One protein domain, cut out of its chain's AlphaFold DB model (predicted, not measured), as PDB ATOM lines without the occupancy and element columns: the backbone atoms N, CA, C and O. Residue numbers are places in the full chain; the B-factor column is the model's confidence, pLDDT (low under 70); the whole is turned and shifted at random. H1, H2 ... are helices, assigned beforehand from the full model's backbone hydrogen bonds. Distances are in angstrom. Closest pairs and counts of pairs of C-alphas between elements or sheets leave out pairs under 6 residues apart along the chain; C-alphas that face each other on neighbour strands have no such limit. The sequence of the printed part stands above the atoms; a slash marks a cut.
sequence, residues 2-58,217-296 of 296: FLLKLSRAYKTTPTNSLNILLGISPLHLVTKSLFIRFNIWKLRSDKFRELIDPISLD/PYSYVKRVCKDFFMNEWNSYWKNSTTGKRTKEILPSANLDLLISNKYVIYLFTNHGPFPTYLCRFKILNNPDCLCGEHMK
ATOM      1  N   PHE A   2      51.990 -32.271  27.426       91.81
ATOM      2  CA  PHE A   2      52.400 -30.856  27.354       91.81
ATOM      3  C   PHE A   2      51.748 -29.946  28.419       91.81
ATOM      4  O   PHE A   2      52.458 -29.392  29.253       91.81
ATOM      5  N   LEU A   3      50.410 -29.865  28.463       94.44
ATOM      6  CA  LEU A   3      49.693 -28.955  29.376       94.44
ATOM      7  C   LEU A   3      49.993 -29.215  30.856       94.44
ATOM      8  O   LEU A   3      50.122 -28.273  31.631       94.44
ATOM      9  N   LEU A   4      50.146 -30.484  31.248       94.19
ATOM     10  CA  LEU A   4      50.499 -30.871  32.618       94.19
ATOM     11  C   LEU A   4      51.893 -30.370  33.013       94.19
ATOM     12  O   LEU A   4      52.066 -29.857  34.115       94.19
ATOM     13  N   LYS A   5      52.881 -30.489  32.114       92.94
ATOM     14  CA  LYS A   5      54.240 -29.985  32.361       92.94
ATOM     15  C   LYS A   5      54.252 -28.461  32.479       92.94
ATOM     16  O   LYS A   5      54.890 -27.942  33.387       92.94
ATOM     17  N   LEU A   6      53.515 -27.774  31.604       92.56
ATOM     18  CA  LEU A   6      53.418 -26.313  31.598       92.56
ATOM     19  C   LEU A   6      52.745 -25.769  32.870       92.56
ATOM     20  O   LEU A   6      53.261 -24.855  33.500       92.56
ATOM     21  N   SER A   7      51.618 -26.359  33.270       93.62
ATOM     22  CA  SER A   7      50.834 -25.924  34.440       93.62
ATOM     23  C   SER A   7      51.359 -26.430  35.783       93.62
ATOM     24  O   SER A   7      50.939 -25.941  36.830       93.62
ATOM     25  N   ARG A   8      52.219 -27.458  35.778       94.31
ATOM     26  CA  ARG A   8      52.595 -28.232  36.979       94.31
ATOM     27  C   ARG A   8      51.357 -28.777  37.719       94.31
ATOM     28  O   ARG A   8      51.363 -28.928  38.945       94.31
ATOM     29  N   ALA A   9      50.287 -29.050  36.966       94.75
ATOM     30  CA  ALA A   9      49.047 -29.619  37.470       94.75
ATOM     31  C   ALA A   9      49.201 -31.107  37.818       94.75
ATOM     32  O   ALA A   9      50.064 -31.808  37.283       94.75
ATOM     33  N   TYR A  10      48.331 -31.615  38.694       93.44
ATOM     34  CA  TYR A  10      48.278 -33.045  39.003       93.44
ATOM     35  C   TYR A  10      47.933 -33.845  37.742       93.44
ATOM     36  O   TYR A  10      47.115 -33.401  36.937       93.44
ATOM     37  N   LYS A  11      48.493 -35.053  37.581       92.19
ATOM     38  CA  LYS A  11      48.276 -35.907  36.390       92.19
ATOM     39  C   LYS A  11      46.802 -36.230  36.110       92.19
ATOM     40  O   LYS A  11      46.444 -36.514  34.976       92.19
ATOM     41  N   THR A  12      45.970 -36.189  37.142       93.06
ATOM     42  CA  THR A  12      44.527 -36.460  37.105       93.06
ATOM     43  C   THR A  12      43.707 -35.234  36.696       93.06
ATOM     44  O   THR A  12      42.493 -35.341  36.543       93.06
ATOM     45  N   THR A  13      44.334 -34.056  36.597       94.94
ATOM     46  CA  THR A  13      43.656 -32.804  36.248       94.94
ATOM     47  C   THR A  13      43.068 -32.924  34.849       94.94
ATOM     48  O   THR A  13      43.807 -33.280  33.926       94.94
ATOM     49  N   PRO A  14      41.771 -32.626  34.655       95.25
ATOM     50  CA  PRO A  14      41.156 -32.729  33.345       95.25
ATOM     51  C   PRO A  14      41.884 -31.867  32.313       95.25
ATOM     52  O   PRO A  14      42.045 -30.660  32.495       95.25
ATOM     53  N   THR A  15      42.281 -32.477  31.195       95.44
ATOM     54  CA  THR A  15      42.951 -31.779  30.086       95.44
ATOM     55  C   THR A  15      42.128 -30.586  29.596       95.44
ATOM     56  O   THR A  15      42.684 -29.527  29.326       95.44
ATOM     57  N   ASN A  16      40.799 -30.724  29.542       94.94
ATOM     58  CA  ASN A  16      39.903 -29.655  29.104       94.94
ATOM     59  C   ASN A  16      39.883 -28.463  30.063       94.94
ATOM     60  O   ASN A  16      39.903 -27.330  29.597       94.94
ATOM     61  N   SER A  17      39.955 -28.700  31.376       96.56
ATOM     62  CA  SER A  17      40.126 -27.618  32.349       96.56
ATOM     63  C   SER A  17      41.445 -26.879  32.130       96.56
ATOM     64  O   SER A  17      41.467 -25.656  32.165       96.56
ATOM     65  N   LEU A  18      42.540 -27.599  31.857       96.81
ATOM     66  CA  LEU A  18      43.835 -26.967  31.583       96.81
ATOM     67  C   LEU A  18      43.822 -26.152  30.289       96.81
ATOM     68  O   LEU A  18      44.416 -25.080  30.264       96.81
ATOM     69  N   ASN A  19      43.132 -26.624  29.246       96.69
ATOM     70  CA  ASN A  19      42.958 -25.858  28.011       96.69
ATOM     71  C   ASN A  19      42.305 -24.495  28.293       96.69
ATOM     72  O   ASN A  19      42.785 -23.468  27.824       96.69
ATOM     73  N   ILE A  20      41.238 -24.482  29.098       97.00
ATOM     74  CA  ILE A  20      40.526 -23.252  29.469       97.00
ATOM     75  C   ILE A  20      41.400 -22.348  30.336       97.00
ATOM     76  O   ILE A  20      41.587 -21.187  30.002       97.00
ATOM     77  N   LEU A  21      41.980 -22.881  31.415       96.56
ATOM     78  CA  LEU A  21      42.770 -22.099  32.371       96.56
ATOM     79  C   LEU A  21      43.999 -21.449  31.732       96.56
ATOM     80  O   LEU A  21      44.346 -20.325  32.078       96.56
ATOM     81  N   LEU A  22      44.655 -22.150  30.810       95.88
ATOM     82  CA  LEU A  22      45.870 -21.669  30.156       95.88
ATOM     83  C   LEU A  22      45.589 -20.852  28.885       95.88
ATOM     84  O   LEU A  22      46.549 -20.406  28.267       95.88
ATOM     85  N   GLY A  23      44.327 -20.743  28.450       95.19
ATOM     86  CA  GLY A  23      43.970 -20.152  27.154       95.19
ATOM     87  C   GLY A  23      44.509 -20.932  25.951       95.19
ATOM     88  O   GLY A  23      44.549 -20.424  24.832       95.19
ATOM     89  N   ILE A  24      44.925 -22.185  26.156       95.44
ATOM     90  CA  ILE A  24      45.495 -23.041  25.114       95.44
ATOM     91  C   ILE A  24      44.402 -23.960  24.600       95.44
ATOM     92  O   ILE A  24      43.893 -24.814  25.316       95.44
ATOM     93  N   SER A  25      44.046 -23.816  23.334       95.00
ATOM     94  CA  SER A  25      42.938 -24.574  22.770       95.00
ATOM     95  C   SER A  25      43.284 -26.040  22.484       95.00
ATOM     96  O   SER A  25      44.434 -26.365  22.174       95.00
ATOM     97  N   PRO A  26      42.285 -26.945  22.493       95.69
ATOM     98  CA  PRO A  26      42.476 -28.322  22.059       95.69
ATOM     99  C   PRO A  26      43.012 -28.403  20.621       95.69
ATOM    100  O   PRO A  26      42.435 -27.832  19.695       95.69
ATOM    101  N   LEU A  27      44.079 -29.184  20.419       95.06
ATOM    102  CA  LEU A  27      44.771 -29.288  19.128       95.06
ATOM    103  C   LEU A  27      43.838 -29.672  17.970       95.06
ATOM    104  O   LEU A  27      43.921 -29.088  16.897       95.06
ATOM    105  N   HIS A  28      42.921 -30.618  18.186       95.00
ATOM    106  CA  HIS A  28      41.997 -31.071  17.142       95.00
ATOM    107  C   HIS A  28      41.063 -29.951  16.642       95.00
ATOM    108  O   HIS A  28      40.750 -29.912  15.453       95.00
ATOM    109  N   LEU A  29      40.674 -29.003  17.505       96.19
ATOM    110  CA  LEU A  29      39.873 -27.837  17.110       96.19
ATOM    111  C   LEU A  29      40.704 -26.836  16.304       96.19
ATOM    112  O   LEU A  29      40.226 -26.305  15.300       96.19
ATOM    113  N   VAL A  30      41.962 -26.621  16.701       95.44
ATOM    114  CA  VAL A  30      42.901 -25.772  15.949       95.44
ATOM    115  C   VAL A  30      43.114 -26.351  14.551       95.44
ATOM    116  O   VAL A  30      42.963 -25.637  13.562       95.44
ATOM    117  N   THR A  31      43.375 -27.657  14.449       95.88
ATOM    118  CA  THR A  31      43.525 -28.352  13.164       95.88
ATOM    119  C   THR A  31      42.268 -28.230  12.305       95.88
ATOM    120  O   THR A  31      42.381 -27.921  11.121       95.88
ATOM    121  N   LYS A  32      41.069 -28.392  12.886       95.81
ATOM    122  CA  LYS A  32      39.795 -28.214  12.169       95.81
ATOM    123  C   LYS A  32      39.652 -26.794  11.609       95.81
ATOM    124  O   LYS A  32      39.360 -26.641  10.427       95.81
ATOM    125  N   SER A  33      39.915 -25.761  12.413       94.81
ATOM    126  CA  SER A  33      39.856 -24.360  11.962       94.81
ATOM    127  C   SER A  33      40.872 -24.064  10.851       94.81
ATOM    128  O   SER A  33      40.538 -23.445   9.839       94.81
ATOM    129  N   LEU A  34      42.106 -24.567  10.983       95.69
ATOM    130  CA  LEU A  34      43.140 -24.431   9.952       95.69
ATOM    131  C   LEU A  34      42.759 -25.143   8.652       95.69
ATOM    132  O   LEU A  34      42.953 -24.574   7.577       95.69
ATOM    133  N   PHE A  35      42.194 -26.349   8.747       96.19
ATOM    134  CA  PHE A  35      41.699 -27.111   7.605       96.19
ATOM    135  C   PHE A  35      40.600 -26.345   6.863       96.19
ATOM    136  O   PHE A  35      40.692 -26.174   5.648       96.19
ATOM    137  N   ILE A  36      39.603 -25.822   7.580       95.38
ATOM    138  CA  ILE A  36      38.524 -25.011   6.996       95.38
ATOM    139  C   ILE A  36      39.109 -23.785   6.291       95.38
ATOM    140  O   ILE A  36      38.854 -23.561   5.108       95.38
ATOM    141  N   ARG A  37      39.978 -23.034   6.977       95.44
ATOM    142  CA  ARG A  37      40.609 -21.832   6.420       95.44
ATOM    143  C   ARG A  37      41.427 -22.122   5.162       95.44
ATOM    144  O   ARG A  37      41.435 -21.309   4.241       95.44
ATOM    145  N   PHE A  38      42.132 -23.254   5.121       95.75
ATOM    146  CA  PHE A  38      42.879 -23.689   3.942       95.75
ATOM    147  C   PHE A  38      41.943 -24.015   2.772       95.75
ATOM    148  O   PHE A  38      42.171 -23.530   1.665       95.75
ATOM    149  N   ASN A  39      40.861 -24.758   3.016       95.81
ATOM    150  CA  ASN A  39      39.877 -25.083   1.981       95.81
ATOM    151  C   ASN A  39      39.226 -23.822   1.392       95.81
ATOM    152  O   ASN A  39      39.126 -23.710   0.174       95.81
ATOM    153  N   ILE A  40      38.861 -22.852   2.236       94.81
ATOM    154  CA  ILE A  40      38.246 -21.592   1.794       94.81
ATOM    155  C   ILE A  40      39.249 -20.735   1.009       94.81
ATOM    156  O   ILE A  40      38.990 -20.341  -0.124       94.81
ATOM    157  N   TRP A  41      40.411 -20.424   1.595       94.69
ATOM    158  CA  TRP A  41      41.323 -19.435   1.009       94.69
ATOM    159  C   TRP A  41      42.207 -19.993  -0.106       94.69
ATOM    160  O   TRP A  41      42.498 -19.291  -1.071       94.69
ATOM    161  N   LYS A  42      42.708 -21.224   0.051       93.75
ATOM    162  CA  LYS A  42      43.671 -21.819  -0.887       93.75
ATOM    163  C   LYS A  42      43.006 -22.677  -1.943       93.75
ATOM    164  O   LYS A  42      43.349 -22.518  -3.106       93.75
ATOM    165  N   LEU A  43      42.083 -23.552  -1.552       94.50
ATOM    166  CA  LEU A  43      41.415 -24.443  -2.506       94.50
ATOM    167  C   LEU A  43      40.173 -23.826  -3.152       94.50
ATOM    168  O   LEU A  43      39.678 -24.395  -4.115       94.50
ATOM    169  N   ARG A  44      39.670 -22.695  -2.629       93.81
ATOM    170  CA  ARG A  44      38.405 -22.078  -3.070       93.81
ATOM    171  C   ARG A  44      37.243 -23.079  -3.079       93.81
ATOM    172  O   ARG A  44      36.412 -23.067  -3.972       93.81
ATOM    173  N   SER A  45      37.222 -23.982  -2.100       93.38
ATOM    174  CA  SER A  45      36.248 -25.072  -2.053       93.38
ATOM    175  C   SER A  45      34.872 -24.583  -1.604       93.38
ATOM    176  O   SER A  45      34.758 -23.935  -0.562       93.38
ATOM    177  N   ASP A  46      33.827 -25.022  -2.303       92.06
ATOM    178  CA  ASP A  46      32.424 -24.762  -1.944       92.06
ATOM    179  C   ASP A  46      31.945 -25.532  -0.705       92.06
ATOM    180  O   ASP A  46      30.863 -25.269  -0.182       92.06
ATOM    181  N   LYS A  47      32.758 -26.455  -0.170       93.00
ATOM    182  CA  LYS A  47      32.413 -27.270   1.009       93.00
ATOM    183  C   LYS A  47      32.017 -26.438   2.237       93.00
ATOM    184  O   LYS A  47      31.309 -26.933   3.105       93.00
ATOM    185  N   PHE A  48      32.507 -25.202   2.331       91.94
ATOM    186  CA  PHE A  48      32.270 -24.299   3.459       91.94
ATOM    187  C   PHE A  48      31.568 -23.005   3.037       91.94
ATOM    188  O   PHE A  48      31.735 -21.976   3.692       91.94
ATOM    189  N   ARG A  49      30.782 -23.055   1.953       90.06
ATOM    190  CA  ARG A  49      30.081 -21.891   1.402       90.06
ATOM    191  C   ARG A  49      29.133 -21.220   2.400       90.06
ATOM    192  O   ARG A  49      28.990 -20.007   2.368       90.06
ATOM    193  N   GLU A  50      28.561 -21.991   3.326       89.31
ATOM    194  CA  GLU A  50      27.726 -21.477   4.424       89.31
ATOM    195  C   GLU A  50      28.477 -20.525   5.366       89.31
ATOM    196  O   GLU A  50      27.865 -19.664   5.989       89.31
ATOM    197  N   LEU A  51      29.803 -20.670   5.481       87.56
ATOM    198  CA  LEU A  51      30.626 -19.751   6.265       87.56
ATOM    199  C   LEU A  51      31.014 -18.527   5.437       87.56
ATOM    200  O   LEU A  51      30.936 -17.403   5.925       87.56
ATOM    201  N   ILE A  52      31.515 -18.754   4.221       88.94
ATOM    202  CA  ILE A  52      32.029 -17.711   3.329       88.94
ATOM    203  C   ILE A  52      31.893 -18.181   1.884       88.94
ATOM    204  O   ILE A  52      32.392 -19.257   1.551       88.94
ATOM    205  N   ASP A  53      31.328 -17.342   1.013       87.25
ATOM    206  CA  ASP A  53      31.347 -17.581  -0.431       87.25
ATOM    207  C   ASP A  53      32.760 -17.331  -1.006       87.25
ATOM    208  O   ASP A  53      33.235 -16.184  -0.977       87.25
ATOM    209  N   PRO A  54      33.456 -18.360  -1.535       84.25
ATOM    210  CA  PRO A  54      34.822 -18.218  -2.031       84.25
ATOM    211  C   PRO A  54      34.973 -17.284  -3.237       84.25
ATOM    212  O   PRO A  54      36.079 -16.784  -3.448       84.25
ATOM    213  N   ILE A  55      33.905 -17.045  -4.009       82.50
ATOM    214  CA  ILE A  55      33.929 -16.218  -5.230       82.50
ATOM    215  C   ILE A  55      34.217 -14.754  -4.888       82.50
ATOM    216  O   ILE A  55      34.936 -14.068  -5.608       82.50
ATOM    217  N   SER A  56      33.707 -14.291  -3.747       85.44
ATOM    218  CA  SER A  56      33.871 -12.910  -3.281       85.44
ATOM    219  C   SER A  56      35.283 -12.585  -2.780       85.44
ATOM    220  O   SER A  56      35.570 -11.438  -2.453       85.44
ATOM    221  N   LEU A  57      36.172 -13.575  -2.664       94.44
ATOM    222  CA  LEU A  57      37.441 -13.428  -1.961       94.44
ATOM    223  C   LEU A  57      38.563 -12.876  -2.840       94.44
ATOM    224  O   LEU A  57      38.788 -13.305  -3.969       94.44
ATOM    225  N   ASP A  58      39.385 -12.022  -2.237       95.81
ATOM    226  CA  ASP A  58      40.644 -11.576  -2.822       95.81
ATOM    227  C   ASP A  58      41.614 -12.758  -2.935       95.81
ATOM    228  O   ASP A  58      41.467 -13.780  -2.255       95.81
ATOM    229  N   PRO A 217      38.959  -9.478   1.995       94.88
ATOM    230  CA  PRO A 217      40.368  -9.650   2.308       94.88
ATOM    231  C   PRO A 217      40.612 -10.952   3.086       94.88
ATOM    232  O   PRO A 217      39.735 -11.482   3.767       94.88
ATOM    233  N   TYR A 218      41.858 -11.436   3.111       94.12
ATOM    234  CA  TYR A 218      42.211 -12.621   3.911       94.12
ATOM    235  C   TYR A 218      41.933 -12.452   5.415       94.12
ATOM    236  O   TYR A 218      41.659 -13.424   6.122       94.12
ATOM    237  N   SER A 219      42.022 -11.220   5.924       92.81
ATOM    238  CA  SER A 219      41.694 -10.887   7.314       92.81
ATOM    239  C   SER A 219      40.234 -11.195   7.652       92.81
ATOM    240  O   SER A 219      39.977 -11.676   8.755       92.81
ATOM    241  N   TYR A 220      39.308 -11.016   6.704       93.81
ATOM    242  CA  TYR A 220      37.909 -11.403   6.867       93.81
ATOM    243  C   TYR A 220      37.774 -12.916   7.059       93.81
ATOM    244  O   TYR A 220      37.194 -13.363   8.047       93.81
ATOM    245  N   VAL A 221      38.426 -13.710   6.201       94.50
ATOM    246  CA  VAL A 221      38.442 -15.178   6.332       94.50
ATOM    247  C   VAL A 221      39.032 -15.612   7.671       94.50
ATOM    248  O   VAL A 221      38.496 -16.496   8.337       94.50
ATOM    249  N   LYS A 222      40.122 -14.975   8.117       94.38
ATOM    250  CA  LYS A 222      40.693 -15.246   9.444       94.38
ATOM    251  C   LYS A 222      39.700 -14.960  10.570       94.38
ATOM    252  O   LYS A 222      39.658 -15.756  11.503       94.38
ATOM    253  N   ARG A 223      38.958 -13.850  10.495       93.75
ATOM    254  CA  ARG A 223      37.962 -13.458  11.499       93.75
ATOM    255  C   ARG A 223      36.839 -14.489  11.573       93.75
ATOM    256  O   ARG A 223      36.683 -15.108  12.613       93.75
ATOM    257  N   VAL A 224      36.195 -14.796  10.448       93.94
ATOM    258  CA  VAL A 224      35.108 -15.791  10.396       93.94
ATOM    259  C   VAL A 224      35.572 -17.168  10.886       93.94
ATOM    260  O   VAL A 224      34.905 -17.799  11.702       93.94
ATOM    261  N   CYS A 225      36.753 -17.640  10.461       94.81
ATOM    262  CA  CYS A 225      37.287 -18.916  10.950       94.81
ATOM    263  C   CYS A 225      37.642 -18.891  12.446       94.81
ATOM    264  O   CYS A 225      37.607 -19.945  13.086       94.81
ATOM    265  N   LYS A 226      38.015 -17.726  12.998       94.81
ATOM    266  CA  LYS A 226      38.249 -17.541  14.436       94.81
ATOM    267  C   LYS A 226      36.926 -17.593  15.199       94.81
ATOM    268  O   LYS A 226      36.864 -18.292  16.203       94.81
ATOM    269  N   ASP A 227      35.884 -16.939  14.701       94.62
ATOM    270  CA  ASP A 227      34.562 -16.928  15.337       94.62
ATOM    271  C   ASP A 227      33.946 -18.333  15.339       94.62
ATOM    272  O   ASP A 227      33.546 -18.841  16.387       94.62
ATOM    273  N   PHE A 228      33.998 -19.029  14.196       95.38
ATOM    274  CA  PHE A 228      33.615 -20.440  14.096       95.38
ATOM    275  C   PHE A 228      34.379 -21.312  15.102       95.38
ATOM    276  O   PHE A 228      33.794 -22.115  15.826       95.38
ATOM    277  N   PHE A 229      35.697 -21.133  15.181       96.75
ATOM    278  CA  PHE A 229      36.541 -21.869  16.115       96.75
ATOM    279  C   PHE A 229      36.184 -21.605  17.583       96.75
ATOM    280  O   PHE A 229      36.140 -22.547  18.375       96.75
ATOM    281  N   MET A 230      35.919 -20.349  17.952       97.19
ATOM    282  CA  MET A 230      35.520 -20.000  19.314       97.19
ATOM    283  C   MET A 230      34.168 -20.617  19.673       97.19
ATOM    284  O   MET A 230      34.014 -21.131  20.780       97.19
ATOM    285  N   ASN A 231      33.218 -20.643  18.736       96.50
ATOM    286  CA  ASN A 231      31.928 -21.306  18.928       96.50
ATOM    287  C   ASN A 231      32.093 -22.817  19.140       96.50
ATOM    288  O   ASN A 231      31.548 -23.372  20.098       96.50
ATOM    289  N   GLU A 232      32.912 -23.471  18.316       96.75
ATOM    290  CA  GLU A 232      33.229 -24.895  18.459       96.75
ATOM    291  C   GLU A 232      33.914 -25.199  19.794       96.75
ATOM    292  O   GLU A 232      33.564 -26.170  20.467       96.75
ATOM    293  N   TRP A 233      34.869 -24.366  20.219       97.38
ATOM    294  CA  TRP A 233      35.566 -24.573  21.486       97.38
ATOM    295  C   TRP A 233      34.646 -24.358  22.690       97.38
ATOM    296  O   TRP A 233      34.653 -25.172  23.615       97.38
ATOM    297  N   ASN A 234      33.792 -23.334  22.662       97.31
ATOM    298  CA  ASN A 234      32.784 -23.125  23.697       97.31
ATOM    299  C   ASN A 234      31.792 -24.294  23.773       97.31
ATOM    300  O   ASN A 234      31.509 -24.783  24.868       97.31
ATOM    301  N   SER A 235      31.316 -24.796  22.631       96.62
ATOM    302  CA  SER A 235      30.447 -25.978  22.571       96.62
ATOM    303  C   SER A 235      31.147 -27.220  23.134       96.62
ATOM    304  O   SER A 235      30.616 -27.903  24.013       96.62
ATOM    305  N   TYR A 236      32.390 -27.468  22.710       96.06
ATOM    306  CA  TYR A 236      33.221 -28.561  23.212       96.06
ATOM    307  C   TYR A 236      33.428 -28.480  24.732       96.06
ATOM    308  O   TYR A 236      33.340 -29.491  25.433       96.06
ATOM    309  N   TRP A 237      33.666 -27.278  25.262       96.50
ATOM    310  CA  TRP A 237      33.838 -27.064  26.693       96.50
ATOM    311  C   TRP A 237      32.543 -27.304  27.469       96.50
ATOM    312  O   TRP A 237      32.526 -28.081  28.430       96.50
ATOM    313  N   LYS A 238      31.437 -26.710  27.011       95.75
ATOM    314  CA  LYS A 238      30.113 -26.861  27.620       95.75
ATOM    315  C   LYS A 238      29.697 -28.328  27.698       95.75
ATOM    316  O   LYS A 238      29.265 -28.775  28.760       95.75
ATOM    317  N   ASN A 239      29.935 -29.090  26.633       95.19
ATOM    318  CA  ASN A 239      29.557 -30.500  26.530       95.19
ATOM    319  C   ASN A 239      30.582 -31.470  27.144       95.19
ATOM    320  O   ASN A 239      30.346 -32.676  27.176       95.19
ATOM    321  N   SER A 240      31.717 -30.983  27.659       94.50
ATOM    322  CA  SER A 240      32.694 -31.867  28.296       94.50
ATOM    323  C   SER A 240      32.139 -32.480  29.584       94.50
ATOM    324  O   SER A 240      31.659 -31.765  30.467       94.50
ATOM    325  N   THR A 241      32.289 -33.799  29.722       94.69
ATOM    326  CA  THR A 241      31.929 -34.580  30.920       94.69
ATOM    327  C   THR A 241      32.897 -34.387  32.091       94.69
ATOM    328  O   THR A 241      32.631 -34.840  33.201       94.69
ATOM    329  N   THR A 242      34.025 -33.705  31.870       93.44
ATOM    330  CA  THR A 242      35.066 -33.467  32.880       93.44
ATOM    331  C   THR A 242      35.194 -31.980  33.201       93.44
ATOM    332  O   THR A 242      34.716 -31.128  32.456       93.44
ATOM    333  N   GLY A 243      35.849 -31.652  34.320       93.69
ATOM    334  CA  GLY A 243      36.158 -30.259  34.656       93.69
ATOM    335  C   GLY A 243      34.974 -29.441  35.175       93.69
ATOM    336  O   GLY A 243      35.008 -28.220  35.070       93.69
ATOM    337  N   LYS A 244      33.949 -30.091  35.752       94.62
ATOM    338  CA  LYS A 244      32.718 -29.454  36.262       94.62
ATOM    339  C   LYS A 244      32.992 -28.190  37.089       94.62
ATOM    340  O   LYS A 244      32.488 -27.132  36.741       94.62
ATOM    341  N   ARG A 245      33.866 -28.275  38.100       93.69
ATOM    342  CA  ARG A 245      34.238 -27.117  38.935       93.69
ATOM    343  C   ARG A 245      34.867 -25.982  38.131       93.69
ATOM    344  O   ARG A 245      34.522 -24.825  38.315       93.69
ATOM    345  N   THR A 246      35.787 -26.300  37.221       96.25
ATOM    346  CA  THR A 246      36.405 -25.276  36.368       96.25
ATOM    347  C   THR A 246      35.360 -24.603  35.486       96.25
ATOM    348  O   THR A 246      35.468 -23.411  35.252       96.25
ATOM    349  N   LYS A 247      34.335 -25.338  35.036       95.56
ATOM    350  CA  LYS A 247      33.241 -24.812  34.206       95.56
ATOM    351  C   LYS A 247      32.308 -23.881  34.981       95.56
ATOM    352  O   LYS A 247      31.825 -22.916  34.409       95.56
ATOM    353  N   GLU A 248      32.085 -24.151  36.267       95.38
ATOM    354  CA  GLU A 248      31.332 -23.260  37.163       95.38
ATOM    355  C   GLU A 248      32.032 -21.898  37.326       95.38
ATOM    356  O   GLU A 248      31.364 -20.876  37.410       95.38
ATOM    357  N   ILE A 249      33.370 -21.880  37.322       94.94
ATOM    358  CA  ILE A 249      34.176 -20.654  37.471       94.94
ATOM    359  C   ILE A 249      34.408 -19.962  36.118       94.94
ATOM    360  O   ILE A 249      34.331 -18.743  36.011       94.94
ATOM    361  N   LEU A 250      34.719 -20.743  35.083       95.56
ATOM    362  CA  LEU A 250      35.050 -20.293  33.734       95.56
ATOM    363  C   LEU A 250      34.155 -21.036  32.731       95.56
ATOM    364  O   LEU A 250      34.550 -22.081  32.199       95.56
ATOM    365  N   PRO A 251      32.939 -20.532  32.467       94.69
ATOM    366  CA  PRO A 251      31.964 -21.227  31.628       94.69
ATOM    367  C   PRO A 251      32.295 -21.179  30.130       94.69
ATOM    368  O   PRO A 251      31.771 -21.988  29.365       94.69
ATOM    369  N   SER A 252      33.175 -20.270  29.706       95.31
ATOM    370  CA  SER A 252      33.549 -20.055  28.307       95.31
ATOM    371  C   SER A 252      35.063 -20.042  28.112       95.31
ATOM    372  O   SER A 252      35.827 -19.667  29.001       95.31
ATOM    373  N   ALA A 253      35.494 -20.432  26.917       94.88
ATOM    374  CA  ALA A 253      36.877 -20.332  26.491       94.88
ATOM    375  C   ALA A 253      37.267 -18.874  26.213       94.88
ATOM    376  O   ALA A 253      36.478 -18.096  25.675       94.88
ATOM    377  N   ASN A 254      38.511 -18.529  26.534       93.19
ATOM    378  CA  ASN A 254      39.099 -17.228  26.247       93.19
ATOM    379  C   ASN A 254      40.563 -17.424  25.829       93.19
ATOM    380  O   ASN A 254      41.333 -18.046  26.557       93.19
ATOM    381  N   LEU A 255      40.925 -16.917  24.649       91.38
ATOM    382  CA  LEU A 255      42.285 -17.009  24.106       91.38
ATOM    383  C   LEU A 255      43.277 -16.068  24.803       91.38
ATOM    384  O   LEU A 255      44.474 -16.324  24.751       91.38
ATOM    385  N   ASP A 256      42.788 -15.014  25.455       92.25
ATOM    386  CA  ASP A 256      43.615 -14.025  26.154       92.25
ATOM    387  C   ASP A 256      43.841 -14.399  27.632       92.25
ATOM    388  O   ASP A 256      44.564 -13.718  28.361       92.25
ATOM    389  N   LEU A 257      43.225 -15.492  28.100       91.62
ATOM    390  CA  LEU A 257      43.367 -15.971  29.470       91.62
ATOM    391  C   LEU A 257      44.670 -16.760  29.646       91.62
ATOM    392  O   LEU A 257      44.948 -17.679  28.884       91.62
ATOM    393  N   LEU A 258      45.432 -16.471  30.703       91.69
ATOM    394  CA  LEU A 258      46.622 -17.248  31.063       91.69
ATOM    395  C   LEU A 258      46.760 -17.403  32.580       91.69
ATOM    396  O   LEU A 258      47.497 -16.678  33.248       91.69
ATOM    397  N   ILE A 259      46.080 -18.399  33.142       92.81
ATOM    398  CA  ILE A 259      46.248 -18.802  34.539       92.81
ATOM    399  C   ILE A 259      47.354 -19.853  34.600       92.81
ATOM    400  O   ILE A 259      47.108 -21.052  34.491       92.81
ATOM    401  N   SER A 260      48.591 -19.394  34.773       90.81
ATOM    402  CA  SER A 260      49.784 -20.250  34.851       90.81
ATOM    403  C   SER A 260      50.208 -20.591  36.286       90.81
ATOM    404  O   SER A 260      51.015 -21.498  36.497       90.81
ATOM    405  N   ASN A 261      49.662 -19.900  37.295       95.12
ATOM    406  CA  ASN A 261      49.982 -20.168  38.695       95.12
ATOM    407  C   ASN A 261      49.396 -21.521  39.135       95.12
ATOM    408  O   ASN A 261      48.178 -21.682  39.238       95.12
ATOM    409  N   LYS A 262      50.275 -22.476  39.462       94.88
ATOM    410  CA  LYS A 262      49.890 -23.846  39.842       94.88
ATOM    411  C   LYS A 262      48.893 -23.911  41.007       94.88
ATOM    412  O   LYS A 262      48.020 -24.768  40.989       94.88
ATOM    413  N   TYR A 263      48.976 -23.011  41.990       95.31
ATOM    414  CA  TYR A 263      48.081 -23.017  43.152       95.31
ATOM    415  C   TYR A 263      46.664 -22.572  42.775       95.31
ATOM    416  O   TYR A 263      45.688 -23.168  43.227       95.31
ATOM    417  N   VAL A 264      46.545 -21.586  41.880       95.06
ATOM    418  CA  VAL A 264      45.249 -21.158  41.329       95.06
ATOM    419  C   VAL A 264      44.646 -22.270  40.474       95.06
ATOM    420  O   VAL A 264      43.461 -22.572  40.593       95.06
ATOM    421  N   ILE A 265      45.470 -22.949  39.670       95.94
ATOM    422  CA  ILE A 265      45.035 -24.115  38.894       95.94
ATOM    423  C   ILE A 265      44.514 -25.215  39.823       95.94
ATOM    424  O   ILE A 265      43.444 -25.763  39.560       95.94
ATOM    425  N   TYR A 266      45.208 -25.517  40.926       95.69
ATOM    426  CA  TYR A 266      44.728 -26.482  41.920       95.69
ATOM    427  C   TYR A 266      43.356 -26.075  42.458       95.69
ATOM    428  O   TYR A 266      42.432 -26.884  42.433       95.69
ATOM    429  N   LEU A 267      43.196 -24.814  42.863       94.44
ATOM    430  CA  LEU A 267      41.940 -24.287  43.396       94.44
ATOM    431  C   LEU A 267      40.780 -24.385  42.388       94.44
ATOM    432  O   LEU A 267      39.682 -24.836  42.734       94.44
ATOM    433  N   PHE A 268      41.017 -23.996  41.132       94.69
ATOM    434  CA  PHE A 268      39.981 -23.930  40.091       94.69
ATOM    435  C   PHE A 268      39.619 -25.301  39.521       94.69
ATOM    436  O   PHE A 268      38.546 -25.491  38.947       94.69
ATOM    437  N   THR A 269      40.500 -26.283  39.682       94.62
ATOM    438  CA  THR A 269      40.242 -27.665  39.268       94.62
ATOM    439  C   THR A 269      39.780 -28.541  40.429       94.62
ATOM    440  O   THR A 269      39.145 -29.560  40.181       94.62
ATOM    441  N   ASN A 270      40.042 -28.138  41.678       92.56
ATOM    442  CA  ASN A 270      40.006 -28.981  42.881       92.56
ATOM    443  C   ASN A 270      40.930 -30.210  42.779       92.56
ATOM    444  O   ASN A 270      40.630 -31.279  43.304       92.56
ATOM    445  N   HIS A 271      42.030 -30.079  42.034       92.25
ATOM    446  CA  HIS A 271      43.053 -31.111  41.880       92.25
ATOM    447  C   HIS A 271      44.369 -30.577  42.446       92.25
ATOM    448  O   HIS A 271      45.147 -29.927  41.749       92.25
ATOM    449  N   GLY A 272      44.590 -30.827  43.734       91.19
ATOM    450  CA  GLY A 272      45.684 -30.251  44.508       91.19
ATOM    451  C   GLY A 272      45.905 -30.985  45.829       91.19
ATOM    452  O   GLY A 272      45.251 -31.998  46.079       91.19
ATOM    453  N   PRO A 273      46.784 -30.475  46.703       90.44
ATOM    454  CA  PRO A 273      47.025 -31.036  48.032       90.44
ATOM    455  C   PRO A 273      45.879 -30.700  49.011       90.44
ATOM    456  O   PRO A 273      46.111 -30.184  50.097       90.44
ATOM    457  N   PHE A 274      44.630 -30.951  48.613       89.00
ATOM    458  CA  PHE A 274      43.446 -30.745  49.449       89.00
ATOM    459  C   PHE A 274      43.053 -32.067  50.124       89.00
ATOM    460  O   PHE A 274      43.039 -33.091  49.432       89.00
ATOM    461  N   PRO A 275      42.687 -32.076  51.420       86.69
ATOM    462  CA  PRO A 275      42.312 -33.294  52.142       86.69
ATOM    463  C   PRO A 275      41.244 -34.134  51.431       86.69
ATOM    464  O   PRO A 275      41.434 -35.332  51.217       86.69
ATOM    465  N   THR A 276      40.179 -33.492  50.946       85.62
ATOM    466  CA  THR A 276      39.102 -34.134  50.174       85.62
ATOM    467  C   THR A 276      39.610 -34.808  48.895       85.62
ATOM    468  O   THR A 276      39.244 -35.945  48.591       85.62
ATOM    469  N   TYR A 277      40.497 -34.140  48.151       87.50
ATOM    470  CA  TYR A 277      41.108 -34.691  46.942       87.50
ATOM    471  C   TYR A 277      42.056 -35.857  47.266       87.50
ATOM    472  O   TYR A 277      41.994 -36.889  46.601       87.50
ATOM    473  N   LEU A 278      42.913 -35.727  48.283       88.56
ATOM    474  CA  LEU A 278      43.871 -36.765  48.679       88.56
ATOM    475  C   LEU A 278      43.175 -38.019  49.233       88.56
ATOM    476  O   LEU A 278      43.598 -39.134  48.918       88.56
ATOM    477  N   CYS A 279      42.070 -37.861  49.969       87.56
ATOM    478  CA  CYS A 279      41.245 -38.979  50.436       87.56
ATOM    479  C   CYS A 279      40.609 -39.757  49.286       87.56
ATOM    480  O   CYS A 279      40.612 -40.987  49.295       87.56
ATOM    481  N   ARG A 280      40.149 -39.067  48.231       87.81
ATOM    482  CA  ARG A 280      39.623 -39.722  47.020       87.81
ATOM    483  C   ARG A 280      40.640 -40.672  46.376       87.81
ATOM    484  O   ARG A 280      40.247 -41.665  45.771       87.81
ATOM    485  N   PHE A 281      41.935 -40.381  46.506       87.00
ATOM    486  CA  PHE A 281      43.027 -41.224  46.006       87.00
ATOM    487  C   PHE A 281      43.633 -42.150  47.068       87.00
ATOM    488  O   PHE A 281      44.653 -42.775  46.793       87.00
ATOM    489  N   LYS A 282      43.010 -42.269  48.250       88.00
ATOM    490  CA  LYS A 282      43.468 -43.111  49.370       88.00
ATOM    491  C   LYS A 282      44.883 -42.773  49.862       88.00
ATOM    492  O   LYS A 282      45.605 -43.647  50.325       88.00
ATOM    493  N   ILE A 283      45.283 -41.505  49.735       85.75
ATOM    494  CA  ILE A 283      46.549 -40.987  50.282       85.75
ATOM    495  C   ILE A 283      46.350 -40.528  51.734       85.75
ATOM    496  O   ILE A 283      47.251 -40.653  52.554       85.75
ATOM    497  N   LEU A 284      45.159 -40.011  52.050       85.06
ATOM    498  CA  LEU A 284      44.724 -39.669  53.404       85.06
ATOM    499  C   LEU A 284      43.467 -40.472  53.765       85.06
ATOM    500  O   LEU A 284      42.704 -40.857  52.879       85.06
ATOM    501  N   ASN A 285      43.256 -40.692  55.064       82.69
ATOM    502  CA  ASN A 285      42.126 -41.474  55.584       82.69
ATOM    503  C   ASN A 285      40.911 -40.618  55.978       82.69
ATOM    504  O   ASN A 285      39.818 -41.159  56.108       82.69
ATOM    505  N   ASN A 286      41.087 -39.306  56.182       79.75
ATOM    506  CA  ASN A 286      40.028 -38.404  56.640       79.75
ATOM    507  C   ASN A 286      39.939 -37.136  55.760       79.75
ATOM    508  O   ASN A 286      40.921 -36.384  55.699       79.75
ATOM    509  N   PRO A 287      38.797 -36.881  55.086       77.31
ATOM    510  CA  PRO A 287      38.607 -35.705  54.233       77.31
ATOM    511  C   PRO A 287      38.516 -34.385  55.009       77.31
ATOM    512  O   PRO A 287      38.749 -33.341  54.404       77.31
ATOM    513  N   ASP A 288      38.246 -34.437  56.315       79.88
ATOM    514  CA  ASP A 288      38.112 -33.283  57.214       79.88
ATOM    515  C   ASP A 288      39.363 -33.074  58.082       79.88
ATOM    516  O   ASP A 288      39.340 -32.356  59.080       79.88
ATOM    517  N   CYS A 289      40.477 -33.715  57.715       69.12
ATOM    518  CA  CYS A 289      41.749 -33.546  58.405       69.12
ATOM    519  C   CYS A 289      42.174 -32.066  58.383       69.12
ATOM    520  O   CYS A 289      42.493 -31.514  57.324       69.12
ATOM    521  N   LEU A 290      42.185 -31.435  59.562       63.12
ATOM    522  CA  LEU A 290      42.754 -30.110  59.777       63.12
ATOM    523  C   LEU A 290      44.251 -30.195  59.449       63.12
ATOM    524  O   LEU A 290      45.007 -30.962  60.037       63.12
ATOM    525  N   CYS A 291      44.658 -29.468  58.418       60.03
ATOM    526  CA  CYS A 291      45.989 -29.546  57.835       60.03
ATOM    527  C   CYS A 291      47.121 -29.332  58.867       60.03
ATOM    528  O   CYS A 291      47.322 -28.216  59.333       60.03
ATOM    529  N   GLY A 292      47.910 -30.378  59.169       51.56
ATOM    530  CA  GLY A 292      49.207 -30.216  59.849       51.56
ATOM    531  C   GLY A 292      49.746 -31.383  60.684       51.56
ATOM    532  O   GLY A 292      50.958 -31.484  60.824       51.56
ATOM    533  N   GLU A 293      48.918 -32.291  61.211       50.09
ATOM    534  CA  GLU A 293      49.396 -33.202  62.278       50.09
ATOM    535  C   GLU A 293      50.129 -34.477  61.811       50.09
ATOM    536  O   GLU A 293      50.737 -35.171  62.627       50.09
ATOM    537  N   HIS A 294      50.137 -34.797  60.510       47.94
ATOM    538  CA  HIS A 294      50.631 -36.103  60.032       47.94
ATOM    539  C   HIS A 294      51.544 -36.085  58.794       47.94
ATOM    540  O   HIS A 294      51.719 -37.123  58.161       47.94
ATOM    541  N   MET A 295      52.167 -34.956  58.439       37.66
ATOM    542  CA  MET A 295      53.266 -34.977  57.457       37.66
ATOM    543  C   MET A 295      54.608 -35.197  58.173       37.66
ATOM    544  O   MET A 295      55.249 -34.239  58.597       37.66
ATOM    545  N   LYS A 296      54.998 -36.470  58.322       37.91
ATOM    546  CA  LYS A 296      56.391 -36.905  58.522       37.91
ATOM    547  C   LYS A 296      56.950 -37.423  57.203       37.91
ATOM    548  O   LYS A 296      56.176 -38.088  56.477       37.91
TER     549      LYS A 296
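This is residues 2 to 58 and 217 to 296 of the 296 residues of the protein "RNase H type-1 domain-containing protein" of Araneus ventricosus (UniProt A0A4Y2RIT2). What shape do these atoms make? They make a loose rod: the long helices H3 and H4 lie side by side towards one end, the short helices H1, H2, H5 and H6 cluster in the middle, and H7 with residues 281 to 296 makes the other end. What is it built of? The printed part has 137 residues with seven named helices, H1 to H7 in chain order, and no named strand; the class is all helix. How large is it? The radius of gyration of the C-alphas is 20.3 A, and the spans are 71 by 23 by 20 A.

What does the first helix meet? H1, residues 2 to 7, touches H2, residues 15 to 21, at a steep tilt of 45 degrees, the same way; their closest C-alphas, of Leu 3 and Leu 18, are 6.6 A apart. How do the long helices stand? H3, residues 27 to 41, touches H4, residues 218 to 238, at a shallow tilt of 30 degrees, opposite ways; their closest C-alphas, of Ser 33 and Phe 229, are 5.9 A apart. What of the later helices? H5, residues 244 to 249, touches H6, residues 262 to 269, their closest C-alphas, of Thr 246 and Phe 268, being 5.3 A apart. H6 only just touches H2, with 3 pairs of C-alphas within 8 A, the closest those of Ser 17 and Thr 269 at 6.9 A. H7, residues 275 to 280, touches no helix. Are the backbones well paired? In H1 to H7 every O i to N i+4 pair is within hydrogen-bond range.

Where does H1 begin? C-alpha 2 is at (52.400, -30.856, 27.354). How long are H3 and H4? H3 measures 20.9 A from first to last C-alpha, and H4 30.2 A. Where does H7 end? C-alpha 280 is at (39.623, -39.722, 47.020).

Is the printed part whole? Residues 59 to 216 are not printed, and C-alphas 58 and 217 are 5.5 A apart across the cut. Which link is long? H5 to H6, with 12 residues between them. Where is confidence low? Residues 289 to 296 have pLDDT under 70.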